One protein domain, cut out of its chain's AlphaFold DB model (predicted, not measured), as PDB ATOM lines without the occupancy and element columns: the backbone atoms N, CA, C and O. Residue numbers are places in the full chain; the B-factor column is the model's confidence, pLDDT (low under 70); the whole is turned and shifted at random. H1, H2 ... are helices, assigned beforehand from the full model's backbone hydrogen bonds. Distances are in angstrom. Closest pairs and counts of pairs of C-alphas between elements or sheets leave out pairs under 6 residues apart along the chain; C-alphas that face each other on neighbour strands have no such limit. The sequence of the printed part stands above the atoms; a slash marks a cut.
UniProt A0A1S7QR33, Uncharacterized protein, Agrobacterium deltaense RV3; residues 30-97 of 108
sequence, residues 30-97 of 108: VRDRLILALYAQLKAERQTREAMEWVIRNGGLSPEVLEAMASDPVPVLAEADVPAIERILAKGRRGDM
ATOM      1  N   VAL A  30      13.551  24.046 -39.439       80.25
ATOM      2  CA  VAL A  30      14.444  23.587 -38.359       80.25
ATOM      3  C   VAL A  30      13.703  23.435 -37.024       80.25
ATOM      4  O   VAL A  30      14.077  22.581 -36.220       80.25
ATOM      5  N   ARG A  31      12.661  24.239 -36.778       81.38
ATOM      6  CA  ARG A  31      11.867  24.159 -35.552       81.38
ATOM      7  C   ARG A  31      11.045  22.880 -35.548       81.38
ATOM      8  O   ARG A  31      11.090  22.169 -34.550       81.38
ATOM      9  N   ASP A  32      10.352  22.566 -36.634       82.44
ATOM     10  CA  ASP A  32       9.549  21.346 -36.724       82.44
ATOM     11  C   ASP A  32      10.419  20.099 -36.554       82.44
ATOM     12  O   ASP A  32      10.076  19.179 -35.810       82.44
ATOM     13  N   ARG A  33      11.610  20.103 -37.164       82.38
ATOM     14  CA  ARG A  33      12.601  19.036 -36.975       82.38
ATOM     15  C   ARG A  33      13.071  18.921 -35.527       82.38
ATOM     16  O   ARG A  33      13.215  17.802 -35.038       82.38
ATOM     17  N   LEU A  34      13.270  20.040 -34.826       84.88
ATOM     18  CA  LEU A  34      13.601  20.014 -33.399       84.88
ATOM     19  C   LEU A  34      12.438  19.469 -32.558       84.88
ATOM     20  O   LEU A  34      12.669  18.649 -31.677       84.88
ATOM     21  N   ILE A  35      11.197  19.875 -32.836       87.00
ATOM     22  CA  ILE A  35      10.009  19.373 -32.129       87.00
ATOM     23  C   ILE A  35       9.888  17.857 -32.304       87.00
ATOM     24  O   ILE A  35       9.694  17.144 -31.322       87.00
ATOM     25  N   LEU A  36      10.056  17.352 -33.529       86.88
ATOM     26  CA  LEU A  36      10.035  15.916 -33.811       86.88
ATOM     27  C   LEU A  36      11.168  15.172 -33.099       86.88
ATOM     28  O   LEU A  36      10.925  14.110 -32.527       86.88
ATOM     29  N   ALA A  37      12.381  15.730 -33.087       87.56
ATOM     30  CA  ALA A  37      13.513  15.143 -32.376       87.56
ATOM     31  C   ALA A  37      13.255  15.066 -30.862       87.56
ATOM     32  O   ALA A  37      13.432  14.008 -30.259       87.56
ATOM     33  N   LEU A  38      12.763  16.152 -30.257       89.50
ATOM     34  CA  LEU A  38      12.422  16.195 -28.832       89.50
ATOM     35  C   LEU A  38      11.269  15.245 -28.493       89.50
ATOM     36  O   LEU A  38      11.320  14.553 -27.479       89.50
ATOM     37  N   TYR A  39      10.250  15.164 -29.350       94.12
ATOM     38  CA  TYR A  39       9.166  14.197 -29.196       94.12
ATOM     39  C   TYR A  39       9.688  12.757 -29.241       94.12
ATOM     40  O   TYR A  39       9.335  11.950 -28.380       94.12
ATOM     41  N   ALA A  40      10.545  12.432 -30.212       92.19
ATOM     42  CA  ALA A  40      11.143  11.107 -30.330       92.19
ATOM     43  C   ALA A  40      11.971  10.752 -29.085       92.19
ATOM     44  O   ALA A  40      11.825   9.652 -28.553       92.19
ATOM     45  N   GLN A  41      12.763  11.698 -28.573       91.69
ATOM     46  CA  GLN A  41      13.534  11.527 -27.342       91.69
ATOM     47  C   GLN A  41      12.631  11.293 -26.122       91.69
ATOM     48  O   GLN A  41      12.851  10.350 -25.367       91.69
ATOM     49  N   LEU A  42      11.577  12.099 -25.951       94.94
ATOM     50  CA  LEU A  42      10.601  11.926 -24.866       94.94
ATOM     51  C   LEU A  42       9.875  10.582 -24.949       94.94
ATOM     52  O   LEU A  42       9.615   9.947 -23.929       94.94
ATOM     53  N   LYS A  43       9.530  10.140 -26.160       95.06
ATOM     54  CA  LYS A  43       8.899   8.838 -26.372       95.06
ATOM     55  C   LYS A  43       9.841   7.699 -25.983       95.06
ATOM     56  O   LYS A  43       9.401   6.791 -25.285       95.06
ATOM     57  N   ALA A  44      11.107   7.767 -26.393       93.38
ATOM     58  CA  ALA A  44      12.114   6.775 -26.026       93.38
ATOM     59  C   ALA A  44      12.298   6.702 -24.502       93.38
ATOM     60  O   ALA A  44      12.266   5.616 -23.933       93.38
ATOM     61  N   GLU A  45      12.378   7.852 -23.827       94.69
ATOM     62  CA  GLU A  45      12.486   7.929 -22.366       94.69
ATOM     63  C   GLU A  45      11.309   7.236 -21.662       94.69
ATOM     64  O   GLU A  45      11.507   6.415 -20.765       94.69
ATOM     65  N   ARG A  46      10.072   7.496 -22.111       97.62
ATOM     66  CA  ARG A  46       8.875   6.838 -21.563       97.62
ATOM     67  C   ARG A  46       8.905   5.327 -21.760       97.62
ATOM     68  O   ARG A  46       8.605   4.606 -20.817       97.62
ATOM     69  N   GLN A  47       9.305   4.860 -22.941       96.31
ATOM     70  CA  GLN A  47       9.433   3.428 -23.222       96.31
ATOM     71  C   GLN A  47      10.475   2.765 -22.316       96.31
ATOM     72  O   GLN A  47      10.224   1.687 -21.782       96.31
ATOM     73  N   THR A  48      11.616   3.421 -22.087       92.00
ATOM     74  CA  THR A  48      12.624   2.938 -21.137       92.00
ATOM     75  C   THR A  48      12.068   2.887 -19.718       92.00
ATOM     76  O   THR A  48      12.258   1.880 -19.038       92.00
ATOM     77  N   ARG A  49      11.333   3.915 -19.271       94.31
ATOM     78  CA  ARG A  49      10.688   3.914 -17.947       94.31
ATOM     79  C   ARG A  49       9.691   2.763 -17.807       94.31
ATOM     80  O   ARG A  49       9.755   2.036 -16.824       94.31
ATOM     81  N   GLU A  50       8.812   2.566 -18.786       95.94
ATOM     82  CA  GLU A  50       7.830   1.472 -18.788       95.94
ATOM     83  C   GLU A  50       8.508   0.097 -18.732       95.94
ATOM     84  O   GLU A  50       8.098  -0.769 -17.953       95.94
ATOM     85  N   ALA A  51       9.576  -0.092 -19.511       91.06
ATOM     86  CA  ALA A  51      10.376  -1.309 -19.474       91.06
ATOM     87  C   ALA A  51      11.011  -1.515 -18.091       91.06
ATOM     88  O   ALA A  51      10.885  -2.597 -17.521       91.06
ATOM     89  N   MET A  52      11.623  -0.478 -17.511       90.94
ATOM     90  CA  MET A  52      12.197  -0.556 -16.165       90.94
ATOM     91  C   MET A  52      11.145  -0.897 -15.110       90.94
ATOM     92  O   MET A  52      11.371  -1.785 -14.292       90.94
ATOM     93  N   GLU A  53       9.976  -0.256 -15.139       93.69
ATOM     94  CA  GLU A  53       8.885  -0.576 -14.216       93.69
ATOM     95  C   GLU A  53       8.430  -2.030 -14.341       93.69
ATOM     96  O   GLU A  53       8.145  -2.683 -13.335       93.69
ATOM     97  N   TRP A  54       8.340  -2.544 -15.568       94.06
ATOM     98  CA  TRP A  54       8.014  -3.945 -15.792       94.06
ATOM     99  C   TRP A  54       9.081  -4.859 -15.183       94.06
ATOM    100  O   TRP A  54       8.729  -5.777 -14.446       94.06
ATOM    101  N   VAL A  55      10.369  -4.590 -15.412       91.75
ATOM    102  CA  VAL A  55      11.460  -5.403 -14.850       91.75
ATOM    103  C   VAL A  55      11.439  -5.359 -13.315       91.75
ATOM    104  O   VAL A  55      11.551  -6.409 -12.683       91.75
ATOM    105  N   ILE A  56      11.208  -4.187 -12.709       89.31
ATOM    106  CA  ILE A  56      11.055  -4.026 -11.252       89.31
ATOM    107  C   ILE A  56       9.906  -4.895 -10.730       89.31
ATOM    108  O   ILE A  56      10.094  -5.670  -9.793       89.31
ATOM    109  N   ARG A  57       8.721  -4.807 -11.351       92.38
ATOM    110  CA  ARG A  57       7.529  -5.565 -10.930       92.38
ATOM    111  C   ARG A  57       7.702  -7.082 -11.049       92.38
ATOM    112  O   ARG A  57       7.033  -7.813 -10.328       92.38
ATOM    113  N   ASN A  58       8.584  -7.546 -11.931       93.38
ATOM    114  CA  ASN A  58       8.823  -8.969 -12.185       93.38
ATOM    115  C   ASN A  58      10.134  -9.490 -11.565       93.38
ATOM    116  O   ASN A  58      10.549 -10.606 -11.871       93.38
ATOM    117  N   GLY A  59      10.789  -8.709 -10.696       86.75
ATOM    118  CA  GLY A  59      11.988  -9.139  -9.967       86.75
ATOM    119  C   GLY A  59      13.246  -9.288 -10.830       86.75
ATOM    120  O   GLY A  59      14.157 -10.017 -10.455       86.75
ATOM    121  N   GLY A  60      13.309  -8.621 -11.985       84.88
ATOM    122  CA  GLY A  60      14.426  -8.740 -12.928       84.88
ATOM    123  C   GLY A  60      15.616  -7.805 -12.669       84.88
ATOM    124  O   GLY A  60      16.534  -7.787 -13.482       84.88
ATOM    125  N   LEU A  61      15.611  -7.014 -11.586       87.81
ATOM    126  CA  LEU A  61      16.737  -6.152 -11.194       87.81
ATOM    127  C   LEU A  61      17.421  -6.712  -9.944       87.81
ATOM    128  O   LEU A  61      16.821  -6.733  -8.869       87.81
ATOM    129  N   SER A  62      18.677  -7.143 -10.081       90.19
ATOM    130  CA  SER A  62      19.525  -7.500  -8.941       90.19
ATOM    131  C   SER A  62      20.221  -6.257  -8.360       90.19
ATOM    132  O   SER A  62      20.345  -5.246  -9.061       90.19
ATOM    133  N   PRO A  63      20.700  -6.302  -7.104       89.44
ATOM    134  CA  PRO A  63      21.480  -5.213  -6.513       89.44
ATOM    135  C   PRO A  63      22.693  -4.806  -7.358       89.44
ATOM    136  O   PRO A  63      22.947  -3.619  -7.534       89.44
ATOM    137  N   GLU A  64      23.389  -5.777  -7.950       90.06
ATOM    138  CA  GLU A  64      24.569  -5.547  -8.789       90.06
ATOM    139  C   GLU A  64      24.207  -4.795 -10.076       90.06
ATOM    140  O   GLU A  64      24.944  -3.916 -10.521       90.06
ATOM    141  N   VAL A  65      23.047  -5.103 -10.669       88.56
ATOM    142  CA  VAL A  65      22.541  -4.380 -11.846       88.56
ATOM    143  C   VAL A  65      22.181  -2.942 -11.477       88.56
ATOM    144  O   VAL A  65      22.522  -2.020 -12.215       88.56
ATOM    145  N   LEU A  66      21.536  -2.728 -10.328       88.25
ATOM    146  CA  LEU A  66      21.198  -1.385  -9.847       88.25
ATOM    147  C   LEU A  66      22.448  -0.544  -9.565       88.25
ATOM    148  O   LEU A  66      22.474   0.640  -9.894       88.25
ATOM    149  N   GLU A  67      23.488  -1.147  -8.993       90.25
ATOM    150  CA  GLU A  67      24.760  -0.477  -8.714       90.25
ATOM    151  C   GLU A  67      25.505  -0.107 -10.005       90.25
ATOM    152  O   GLU A  67      26.015   1.011 -10.132       90.25
ATOM    153  N   ALA A  68      25.488  -0.999 -11.001       90.56
ATOM    154  CA  ALA A  68      26.018  -0.714 -12.331       90.56
ATOM    155  C   ALA A  68      25.272   0.449 -13.004       90.56
ATOM    156  O   ALA A  68      25.905   1.340 -13.565       90.56
ATOM    157  N   MET A  69      23.940   0.487 -12.895       86.81
ATOM    158  CA  MET A  69      23.123   1.587 -13.420       86.81
ATOM    159  C   MET A  69      23.380   2.911 -12.690       86.81
ATOM    160  O   MET A  69      23.430   3.955 -13.327       86.81
ATOM    161  N   ALA A  70      23.549   2.888 -11.365       87.94
ATOM    162  CA  ALA A  70      23.816   4.091 -10.573       87.94
ATOM    163  C   ALA A  70      25.211   4.683 -10.831       87.94
ATOM    164  O   ALA A  70      25.420   5.881 -10.644       87.94
ATOM    165  N   SER A  71      26.158   3.842 -11.246       91.88
ATOM    166  CA  SER A  71      27.534   4.238 -11.552       91.88
ATOM    167  C   SER A  71      27.715   4.721 -12.996       91.88
ATOM    168  O   SER A  71      28.760   5.290 -13.315       91.88
ATOM    169  N   ASP A  72      26.727   4.497 -13.870       88.69
ATOM    170  CA  ASP A  72      26.768   4.933 -15.267       88.69
ATOM    171  C   ASP A  72      26.578   6.461 -15.359       88.69
ATOM    172  O   ASP A  72      25.578   6.996 -14.865       88.69
ATOM    173  N   PRO A  73      27.525   7.216 -15.948       80.75
ATOM    174  CA  PRO A  73      27.419   8.667 -16.025       80.75
ATOM    175  C   PRO A  73      26.246   9.111 -16.907       80.75
ATOM    176  O   PRO A  73      26.214   8.868 -18.112       80.75
ATOM    177  N   VAL A  74      25.321   9.876 -16.323       77.44
ATOM    178  CA  VAL A  74      24.248  10.533 -17.079       77.44
ATOM    179  C   VAL A  74      24.802  11.802 -17.739       77.44
ATOM    180  O   VAL A  74      25.251  12.705 -17.026       77.44
ATOM    181  N   PRO A  75      24.762  11.929 -19.078       69.44
ATOM    182  CA  PRO A  75      25.164  13.163 -19.739       69.44
ATOM    183  C   PRO A  75      24.207  14.296 -19.349       69.44
ATOM    184  O   PRO A  75      23.013  14.264 -19.652       69.44
ATOM    185  N   VAL A  76      24.739  15.303 -18.657       75.06
ATOM    186  CA  VAL A  76      24.002  16.514 -18.285       75.06
ATOM    187  C   VAL A  76      24.057  17.485 -19.456       75.06
ATOM    188  O   VAL A  76      25.139  17.788 -19.955       75.06
ATOM    189  N   LEU A  77      22.897  17.990 -19.875       72.38
ATOM    190  CA  LEU A  77      22.822  19.120 -20.798       72.38
ATOM    191  C   LEU A  77      23.422  20.334 -20.082       72.38
ATOM    192  O   LEU A  77      22.850  20.830 -19.109       72.38
ATOM    193  N   ALA A  78      24.604  20.765 -20.509       73.75
ATOM    194  CA  ALA A  78      25.298  21.869 -19.875       73.75
ATOM    195  C   ALA A  78      24.687  23.196 -20.339       73.75
ATOM    196  O   ALA A  78      24.222  23.324 -21.473       73.75
ATOM    197  N   GLU A  79      24.765  24.238 -19.508       71.62
ATOM    198  CA  GLU A  79      24.381  25.598 -19.927       71.62
ATOM    199  C   GLU A  79      25.125  26.038 -21.204       71.62
ATOM    200  O   GLU A  79      24.592  26.788 -22.020       71.62
ATOM    201  N   ALA A  80      26.332  25.506 -21.429       73.88
ATOM    202  CA  ALA A  80      27.137  25.737 -22.625       73.88
ATOM    203  C   ALA A  80      26.539  25.153 -23.924       73.88
ATOM    204  O   ALA A  80      26.892  25.616 -25.014       73.88
ATOM    205  N   ASP A  81      25.622  24.187 -23.836       77.31
ATOM    206  CA  ASP A  81      24.975  23.570 -24.999       77.31
ATOM    207  C   ASP A  81      23.824  24.437 -25.541       77.31
ATOM    208  O   ASP A  81      23.511  24.402 -26.736       77.31
ATOM    209  N   VAL A  82      23.236  25.291 -24.695       78.50
ATOM    210  CA  VAL A  82      22.104  26.162 -25.055       78.50
ATOM    211  C   VAL A  82      22.464  27.135 -26.193       78.50
ATOM    212  O   VAL A  82      21.757  27.138 -27.207       78.50
ATOM    213  N   PRO A  83      23.593  27.877 -26.152       83.94
ATOM    214  CA  PRO A  83      23.999  28.745 -27.259       83.94
ATOM    215  C   PRO A  83      24.222  28.010 -28.588       83.94
ATOM    216  O   PRO A  83      24.075  28.606 -29.661       83.94
ATOM    217  N   ALA A  84      24.622  26.735 -28.555       79.75
ATOM    218  CA  ALA A  84      24.796  25.937 -29.767       79.75
ATOM    219  C   ALA A  84      23.438  25.599 -30.400       79.75
ATOM    220  O   ALA A  84      23.262  25.771 -31.612       79.75
ATOM    221  N   ILE A  85      22.460  25.213 -29.577       81.44
ATOM    222  CA  ILE A  85      21.080  24.935 -29.998       81.44
ATOM    223  C   ILE A  85      20.415  26.204 -30.551       81.44
ATOM    224  O   ILE A  85      19.835  26.182 -31.640       81.44
ATOM    225  N   GLU A  86      20.565  27.345 -29.874       82.62
ATOM    226  CA  GLU A  86      20.020  28.629 -30.334       82.62
ATOM    227  C   GLU A  86      20.577  29.049 -31.700       82.62
ATOM    228  O   GLU A  86      19.835  29.528 -32.566       82.62
ATOM    229  N   ARG A  87      21.875  28.824 -31.946       83.00
ATOM    230  CA  ARG A  87      22.501  29.089 -33.252       83.00
ATOM    231  C   ARG A  87      21.916  28.219 -34.362       83.00
ATOM    232  O   ARG A  87      21.739  28.716 -35.478       83.00
ATOM    233  N   ILE A  88      21.614  26.951 -34.081       80.44
ATOM    234  CA  ILE A  88      20.966  26.039 -35.037       80.44
ATOM    235  C   ILE A  88      19.561  26.556 -35.375       80.44
ATOM    236  O   ILE A  88      19.232  26.731 -36.551       80.44
ATOM    237  N   LEU A  89      18.779  26.920 -34.356       78.31
ATOM    238  CA  LEU A  89      17.437  27.489 -34.517       78.31
ATOM    239  C   LEU A  89      17.440  28.804 -35.314       78.31
ATOM    240  O   LEU A  89      16.605  29.015 -36.197       78.31
ATOM    241  N   ALA A  90      18.403  29.692 -35.053       80.12
ATOM    242  CA  ALA A  90      18.523  30.973 -35.746       80.12
ATOM    243  C   ALA A  90      18.936  30.840 -37.224       80.12
ATOM    244  O   ALA A  90      18.602  31.708 -38.035       80.12
ATOM    245  N   LYS A  91      19.657  29.776 -37.602       73.56
ATOM    246  CA  LYS A  91      19.985  29.489 -39.010       73.56
ATOM    247  C   LYS A  91      18.758  29.022 -39.797       73.56
ATOM    248  O   LYS A  91      18.602  29.434 -40.940       73.56
ATOM    249  N   GLY A  92      17.859  28.260 -39.172       64.69
ATOM    250  CA  GLY A  92      16.609  27.819 -39.800       64.69
ATOM    251  C   GLY A  92      15.690  28.961 -40.230       64.69
ATOM    252  O   GLY A  92      15.199  28.962 -41.353       64.69
ATOM    253  N   ARG A  93      15.540  29.988 -39.381       63.56
ATOM    254  CA  ARG A  93      14.698  31.167 -39.675       63.56
ATOM    255  C   ARG A  93      15.156  31.975 -40.895       63.56
ATOM    256  O   ARG A  93      14.336  32.604 -41.550       63.56
ATOM    257  N   ARG A  94      16.461  31.988 -41.190       60.28
ATOM    258  CA  ARG A  94      17.014  32.737 -42.334       60.28
ATOM    259  C   ARG A  94      16.776  32.038 -43.672       60.28
ATOM    260  O   ARG A  94      16.604  32.732 -44.665       60.28
ATOM    261  N   GLY A  95      16.745  30.704 -43.687       58.09
ATOM    262  CA  GLY A  95      16.427  29.930 -44.889       58.09
ATOM    263  C   GLY A  95      14.956  30.043 -45.291       58.09
ATOM    264  O   GLY A  95      14.670  30.176 -46.471       58.09
ATOM    265  N   ASP A  96      14.044  30.077 -44.314       57.25
ATOM    266  CA  ASP A  96      12.597  30.196 -44.557       57.25
ATOM    267  C   ASP A  96      12.222  31.536 -45.227       57.25
ATOM    268  O   ASP A  96      11.476  31.576 -46.207       57.25
ATOM    269  N   MET A  97      12.840  32.638 -44.779       55.16
ATOM    270  CA  MET A  97      12.629  33.973 -45.360       55.16
ATOM    271  C   MET A  97      13.113  34.095 -46.815       55.16
ATOM    272  O   MET A  97      12.490  34.818 -47.592       55.16
TER     273      MET A  97
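What this domain is: This is residues 30 to 97 of the 108 residues of an uncharacterized protein of Agrobacterium deltaense RV3 (UniProt A0A1S7QR33). Picture a long, narrow, open frame: the long helix H1 makes one side, and the chain folds back through short H2 and a stretched link to H3, which slants in to meet the start of H1 and leaves the middle empty. The printed part has 68 residues with three named helices, H1, H2, H3 in chain order, and no named strand: all helix. It is extended, with a radius of gyration of the C-alphas of 18.0 A and spans of 56 by 23 by 10 A.

How they stand to each other: Start at H1, residues 30 to 57: its residues 30 to 31 alone touch H3, residues 79 to 97, through residues 88 to 93 alone. The closest C-alphas, of Val 30 and Gly 92, are 5.0 A apart. The two helices run opposite ways at a steep tilt of 43 degrees. H2, residues 63 to 71, is apart from H1 and from H3. Every O i to N i+4 pair is within hydrogen-bond range in H1 and H2, and 10 of 15 in H3.

Where its parts are: Find C-alpha 30 at (14.444, 23.587, -38.359); from there H1 runs 40.6 A. H2 runs 12.3 A. H3 runs 29.2 A to C-alpha 97 at (12.629, 33.973, -45.360).

The domain as a whole: The C-alphas of Pro 63 and Met 97 are the two farthest apart, 55.9 A. The printed part has no cut, and neither link is long. Look for pLDDT under 70 at residue 75 and residues 92 to 97.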